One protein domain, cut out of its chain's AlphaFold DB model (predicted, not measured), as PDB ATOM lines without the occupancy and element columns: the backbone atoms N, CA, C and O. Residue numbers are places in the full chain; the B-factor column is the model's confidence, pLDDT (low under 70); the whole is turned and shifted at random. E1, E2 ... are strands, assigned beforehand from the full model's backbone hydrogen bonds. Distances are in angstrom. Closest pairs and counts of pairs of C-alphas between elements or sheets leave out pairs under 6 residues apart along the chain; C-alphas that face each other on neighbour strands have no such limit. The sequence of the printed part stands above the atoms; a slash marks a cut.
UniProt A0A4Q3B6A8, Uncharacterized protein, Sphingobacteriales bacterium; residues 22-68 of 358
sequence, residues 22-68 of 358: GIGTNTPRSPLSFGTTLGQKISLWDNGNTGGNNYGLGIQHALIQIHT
ATOM      1  N   GLY A  22      49.464  88.414  24.628       89.75
ATOM      2  CA  GLY A  22      49.022  87.466  25.653       89.75
ATOM      3  C   GLY A  22      50.156  87.065  26.600       89.75
ATOM      4  O   GLY A  22      51.185  86.570  26.156       89.75
ATOM      5  N   ILE A  23      49.963  87.225  27.914       91.69
ATOM      6  CA  ILE A  23      50.884  86.725  28.949       91.69
ATOM      7  C   ILE A  23      50.194  85.592  29.712       91.69
ATOM      8  O   ILE A  23      49.276  85.813  30.503       91.69
ATOM      9  N   GLY A  24      50.613  84.351  29.457       90.81
ATOM     10  CA  GLY A  24      49.964  83.160  30.022       90.81
ATOM     11  C   GLY A  24      48.595  82.842  29.399       90.81
ATOM     12  O   GLY A  24      47.780  82.167  30.025       90.81
ATOM     13  N   THR A  25      48.321  83.346  28.191       89.50
ATOM     14  CA  THR A  25      47.134  83.029  27.381       89.50
ATOM     15  C   THR A  25      47.468  83.135  25.893       89.50
ATOM     16  O   THR A  25      48.180  84.052  25.497       89.50
ATOM     17  N   ASN A  26      46.916  82.236  25.073       88.94
ATOM     18  CA  ASN A  26      47.092  82.239  23.612       88.94
ATOM     19  C   ASN A  26      45.900  82.875  22.875       88.94
ATOM     20  O   ASN A  26      45.883  82.936  21.651       88.94
ATOM     21  N   THR A  27      44.881  83.328  23.609       88.56
ATOM     22  CA  THR A  27      43.675  83.956  23.050       88.56
ATOM     23  C   THR A  27      43.417  85.303  23.730       88.56
ATOM     24  O   THR A  27      42.454  85.437  24.496       88.56
ATOM     25  N   PRO A  28      44.297  86.303  23.536       91.25
ATOM     26  CA  PRO A  28      44.133  87.616  24.143       91.25
ATOM     27  C   PRO A  28      42.873  88.321  23.615       91.25
ATOM     28  O   PRO A  28      42.659  88.446  22.409       91.25
ATOM     29  N   ARG A  29      42.027  88.810  24.528       90.31
ATOM     30  CA  ARG A  29      40.744  89.482  24.215       90.31
ATOM     31  C   ARG A  29      40.847  91.010  24.225       90.31
ATOM     32  O   ARG A  29      39.857  91.706  24.024       90.31
ATOM     33  N   SER A  30      42.030  91.533  24.505       91.75
ATOM     34  CA  SER A  30      42.366  92.957  24.578       91.75
ATOM     35  C   SER A  30      43.859  93.121  24.278       91.75
ATOM     36  O   SER A  30      44.579  92.136  24.471       91.75
ATOM     37  N   PRO A  31      44.344  94.322  23.887       92.00
ATOM     38  CA  PRO A  31      45.744  94.571  23.513       92.00
ATOM     39  C   PRO A  31      46.800  94.009  24.461       92.00
ATOM     40  O   PRO A  31      47.866  93.612  24.003       92.00
ATOM     41  N   LEU A  32      46.486  93.910  25.751       92.81
ATOM     42  CA  LEU A  32      47.220  93.104  26.716       92.81
ATOM     43  C   LEU A  32      46.223  92.226  27.477       92.81
ATOM     44  O   LEU A  32      45.252  92.733  28.040       92.81
ATOM     45  N   SER A  33      46.445  90.913  27.489       91.81
ATOM     46  CA  SER A  33      45.627  89.956  28.242       91.81
ATOM     47  C   SER A  33      46.499  89.031  29.083       91.81
ATOM     48  O   SER A  33      47.532  88.554  28.620       91.81
ATOM     49  N   PHE A  34      46.047  88.722  30.297       93.88
ATOM     50  CA  PHE A  34      46.697  87.759  31.184       93.88
ATOM     51  C   PHE A  34      45.936  86.426  31.220       93.88
ATOM     52  O   PHE A  34      44.729  86.386  30.976       93.88
ATOM     53  N   GLY A  35      46.630  85.340  31.564       93.31
ATOM     54  CA  GLY A  35      46.024  84.030  31.829       93.31
ATOM     55  C   GLY A  35      44.967  84.057  32.940       93.31
ATOM     56  O   GLY A  35      44.993  84.920  33.821       93.31
ATOM     57  N   THR A  36      44.054  83.083  32.919       92.12
ATOM     58  CA  THR A  36      42.852  83.014  33.777       92.12
ATOM     59  C   THR A  36      43.107  82.572  35.220       92.12
ATOM     60  O   THR A  36      42.180  82.554  36.026       92.12
ATOM     61  N   THR A  37      44.341  82.211  35.570       95.00
ATOM     62  CA  THR A  37      44.713  81.833  36.940       95.00
ATOM     63  C   THR A  37      44.570  83.013  37.905       95.00
ATOM     64  O   THR A  37      44.701  84.167  37.505       95.00
ATOM     65  N   LEU A  38      44.310  82.761  39.187       95.12
ATOM     66  CA  LEU A  38      44.364  83.812  40.210       95.12
ATOM     67  C   LEU A  38      45.819  84.150  40.571       95.12
ATOM     68  O   LEU A  38      46.738  83.393  40.255       95.12
ATOM     69  N   GLY A  39      46.015  85.284  41.239       93.25
ATOM     70  CA  GLY A  39      47.304  85.759  41.729       93.25
ATOM     71  C   GLY A  39      47.737  87.087  41.114       93.25
ATOM     72  O   GLY A  39      46.960  87.804  40.475       93.25
ATOM     73  N   GLN A  40      49.003  87.419  41.334       91.50
ATOM     74  CA  GLN A  40      49.633  88.621  40.807       91.50
ATOM     75  C   GLN A  40      49.689  88.588  39.274       91.50
ATOM     76  O   GLN A  40      49.991  87.561  38.665       91.50
ATOM     77  N   LYS A  41      49.381  89.726  38.650       93.75
ATOM     78  CA  LYS A  41      49.387  89.913  37.194       93.75
ATOM     79  C   LYS A  41      50.487  90.857  36.737       93.75
ATOM     80  O   LYS A  41      51.127  90.586  35.728       93.75
ATOM     81  N   ILE A  42      50.721  91.936  37.482       94.50
ATOM     82  CA  ILE A  42      51.766  92.921  37.187       94.50
ATOM     83  C   ILE A  42      52.539  93.208  38.479       94.50
ATOM     84  O   ILE A  42      51.935  93.597  39.477       94.50
ATOM     85  N   SER A  43      53.862  93.020  38.458       93.50
ATOM     86  CA  SER A  43      54.788  93.545  39.473       93.50
ATOM     87  C   SER A  43      55.257  94.924  39.030       93.50
ATOM     88  O   SER A  43      55.760  95.061  37.917       93.50
ATOM     89  N   LEU A  44      55.065  95.940  39.865       94.19
ATOM     90  CA  LEU A  44      55.595  97.285  39.625       94.19
ATOM     91  C   LEU A  44      56.981  97.447  40.254       94.19
ATOM     92  O   LEU A  44      57.824  98.155  39.713       94.19
ATOM     93  N   TRP A  45      57.201  96.782  41.386       92.75
ATOM     94  CA  TRP A  45      58.488  96.698  42.063       92.75
ATOM     95  C   TRP A  45      58.491  95.491  42.995       92.75
ATOM     96  O   TRP A  45      57.510  95.261  43.704       92.75
ATOM     97  N   ASP A  46      59.603  94.769  43.035       88.31
ATOM     98  CA  ASP A  46      59.892  93.737  44.025       88.31
ATOM     99  C   ASP A  46      61.313  93.928  44.568       88.31
ATOM    100  O   ASP A  46      62.153  94.588  43.953       88.31
ATOM    101  N   ASN A  47      61.581  93.375  45.750       81.69
ATOM    102  CA  ASN A  47      62.884  93.506  46.400       81.69
ATOM    103  C   ASN A  47      63.952  92.539  45.845       81.69
ATOM    104  O   ASN A  47      65.010  92.395  46.460       81.69
ATOM    105  N   GLY A  48      63.679  91.845  44.734       82.06
ATOM    106  CA  GLY A  48      64.574  90.872  44.112       82.06
ATOM    107  C   GLY A  48      64.652  89.506  44.804       82.06
ATOM    108  O   GLY A  48      65.333  88.618  44.290       82.06
ATOM    109  N   ASN A  49      63.971  89.292  45.938       77.94
ATOM    110  CA  ASN A  49      63.962  87.997  46.619       77.94
ATOM    111  C   ASN A  49      62.856  87.082  46.090       77.94
ATOM    112  O   ASN A  49      61.706  87.475  45.896       77.94
ATOM    113  N   THR A  50      63.192  85.805  45.928       72.75
ATOM    114  CA  THR A  50      62.249  84.773  45.494       72.75
ATOM    115  C   THR A  50      61.159  84.583  46.556       72.75
ATOM    116  O   THR A  50      61.444  84.151  47.669       72.75
ATOM    117  N   GLY A  51      59.911  84.925  46.222       70.25
ATOM    118  CA  GLY A  51      58.773  84.861  47.151       70.25
ATOM    119  C   GLY A  51      58.601  86.093  48.047       70.25
ATOM    120  O   GLY A  51      57.794  86.052  48.974       70.25
ATOM    121  N   GLY A  52      59.348  87.174  47.791       74.19
ATOM    122  CA  GLY A  52      59.127  88.460  48.441       74.19
ATOM    123  C   GLY A  52      57.809  89.100  48.004       74.19
ATOM    124  O   GLY A  52      57.381  88.951  46.861       74.19
ATOM    125  N   ASN A  53      57.173  89.826  48.921       86.81
ATOM    126  CA  ASN A  53      56.044  90.678  48.576       86.81
ATOM    127  C   ASN A  53      56.505  91.805  47.632       86.81
ATOM    128  O   ASN A  53      57.673  92.201  47.628       86.81
ATOM    129  N   ASN A  54      55.573  92.349  46.862       91.81
ATOM    130  CA  ASN A  54      55.840  93.331  45.817       91.81
ATOM    131  C   ASN A  54      54.786  94.451  45.846       91.81
ATOM    132  O   ASN A  54      53.695  94.283  46.388       91.81
ATOM    133  N   TYR A  55      55.071  95.565  45.177       94.94
ATOM    134  CA  TYR A  55      54.030  96.499  44.751       94.94
ATOM    135  C   TYR A  55      53.444  95.995  43.439       94.94
ATOM    136  O   TYR A  55      54.196  95.628  42.529       94.94
ATOM    137  N   GLY A  56      52.121  95.940  43.296       95.56
ATOM    138  CA  GLY A  56      51.567  95.358  42.080       95.56
ATOM    139  C   GLY A  56      50.058  95.331  41.940       95.56
ATOM    140  O   GLY A  56      49.293  95.829  42.767       95.56
ATOM    141  N   LEU A  57      49.658  94.709  40.832       96.44
ATOM    142  CA  LEU A  57      48.279  94.449  40.450       96.44
ATOM    143  C   LEU A  57      48.045  92.941  40.421       96.44
ATOM    144  O   LEU A  57      48.824  92.195  39.823       96.44
ATOM    145  N   GLY A  58      46.966  92.490  41.049       94.81
ATOM    146  CA  GLY A  58      46.594  91.081  41.133       94.81
ATOM    147  C   GLY A  58      45.091  90.867  41.033       94.81
ATOM    148  O   GLY A  58      44.301  91.808  41.114       94.81
ATOM    149  N   ILE A  59      44.706  89.609  40.845       95.88
ATOM    150  CA  ILE A  59      43.313  89.167  40.808       95.88
ATOM    151  C   ILE A  59      43.138  88.003  41.780       95.88
ATOM    152  O   ILE A  59      43.881  87.024  41.734       95.88
ATOM    153  N   GLN A  60      42.122  88.094  42.628       96.00
ATOM    154  CA  GLN A  60      41.630  87.023  43.490       96.00
ATOM    155  C   GLN A  60      40.160  86.735  43.174       96.00
ATOM    156  O   GLN A  60      39.549  87.393  42.325       96.00
ATOM    157  N   HIS A  61      39.583  85.724  43.825       96.19
ATOM    158  CA  HIS A  61      38.182  85.370  43.611       96.19
ATOM    159  C   HIS A  61      37.268  86.581  43.879       96.19
ATOM    160  O   HIS A  61      37.191  87.061  45.007       96.19
ATOM    161  N   ALA A  62      36.599  87.071  42.828       94.94
ATOM    162  CA  ALA A  62      35.748  88.266  42.846       94.94
ATOM    163  C   ALA A  62      36.427  89.554  43.375       94.94
ATOM    164  O   ALA A  62      35.742  90.445  43.874       94.94
ATOM    165  N   LEU A  63      37.758  89.675  43.262       96.25
ATOM    166  CA  LEU A  63      38.513  90.806  43.811       96.25
ATOM    167  C   LEU A  63      39.657  91.233  42.881       96.25
ATOM    168  O   LEU A  63      40.530  90.434  42.547       96.25
ATOM    169  N   ILE A  64      39.696  92.516  42.523       96.44
ATOM    170  CA  ILE A  64      40.902  93.157  41.990       96.44
ATOM    171  C   ILE A  64      41.748  93.680  43.149       96.44
ATOM    172  O   ILE A  64      41.217  94.227  44.113       96.44
ATOM    173  N   GLN A  65      43.064  93.512  43.060       95.12
ATOM    174  CA  GLN A  65      43.998  93.948  44.090       95.12
ATOM    175  C   GLN A  65      44.999  94.940  43.506       95.12
ATOM    176  O   GLN A  65      45.734  94.603  42.580       95.12
ATOM    177  N   ILE A  66      45.061  96.130  44.097       95.88
ATOM    178  CA  ILE A  66      46.213  97.033  44.036       95.88
ATOM    179  C   ILE A  66      46.852  96.925  45.416       95.88
ATOM    180  O   ILE A  66      46.169  97.172  46.408       95.88
ATOM    181  N   HIS A  67      48.097  96.468  45.496       93.81
ATOM    182  CA  HIS A  67      48.724  96.135  46.775       93.81
ATOM    183  C   HIS A  67      50.155  96.652  46.867       93.81
ATOM    184  O   HIS A  67      50.823  96.895  45.858       93.81
ATOM    185  N   THR A  68      50.595  96.812  48.108       94.31
ATOM    186  CA  THR A  68      51.969  97.101  48.499       94.31
ATOM    187  C   THR A  68      52.616  95.830  49.051       94.31
ATOM    188  O   THR A  68      51.945  94.842  49.357       94.31
TER     189      THR A  68
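AT A GLANCE: This is residues 22 to 68 of the 358 residues of an uncharacterized protein of Sphingobacteriales bacterium (UniProt A0A4Q3B6A8). Two unequal lobes follow each other: a strongly bent and twisted sheet of three strands, E2, E3 and E4, zigzagging side by side, and a small looped head of residues 22 to 34, where the first residues pair beside the short strand E1. The stretch 35 to 38 joins the head to the sheet, and the turn 47 to 53 lies at the other end of the length. The printed part has 47 residues with no named helix and four named strands in the order E1, E2, E3, E4; the sheet's order is E2, E3, E4, antiparallel throughout. The class is all strand, though only 23 of the 47 residues are in named elements, under half. The whole is only just loose, close to compact, with a radius of gyration of the C-alphas of 11.7 A and spans of 32 by 23 by 16 A.

IN THESE COORDINATES: The printed part begins at Gly 22, with its C-alpha at (49.022, 87.466, 25.653). E1, residues 32 to 34, is 7.0 A from first to last C-alpha. E2, residues 39 to 46, is the longest strand by residues; it begins at C-alpha 39 at (47.304, 85.759, 41.729) and measures 15.1 A. E3, residues 54 to 60, measures 15.7 A. E4, residues 63 to 67, measures 11.9 A and ends at C-alpha 67 at (48.724, 96.135, 46.775).

HOW THE PARTS SIT: E2, E3 and E4 form a meander, each strand the antiparallel neighbour of the one before, with E3 as the inner strand and E2 and E4 as edge strands. E2 and E3 are a hairpin, their directions at 171 degrees; N 39 and O 59 are 2.8 A apart and N 57 and O 42 are 2.9 A apart, both within hydrogen-bond range. E2 bends by 83 degrees at residue 42. E3 and E4 are a hairpin at 176 degrees, with N 58 and O 65 at 2.9 A and N 60 and O 63 at 2.8 A, within hydrogen-bond range. The sheet is twisted, with C-alphas up to 4.1 A off its best plane. E1 pairs with no named strand, but residues 22 to 23 pair with residues 33 to 34 of E1, parallel. The closest C-alphas of E1 and E2 are those of Phe 34 and Lys 41, 6.9 A apart. E1 is apart from E3 and from E4.

THE WHOLE: The two C-alphas farthest apart are those of Arg 29 and Asn 49, at 32.3 A. The C-alphas of Gly 22 and Thr 68 are 25.0 A apart. The links E1 to E2 and E3 to E4 are tight, and E2 to E3, with 7 residues between, is short but not tight. The printed part has no cut. The mean pLDDT of the printed part is 90.9, and no printed residue is under 70.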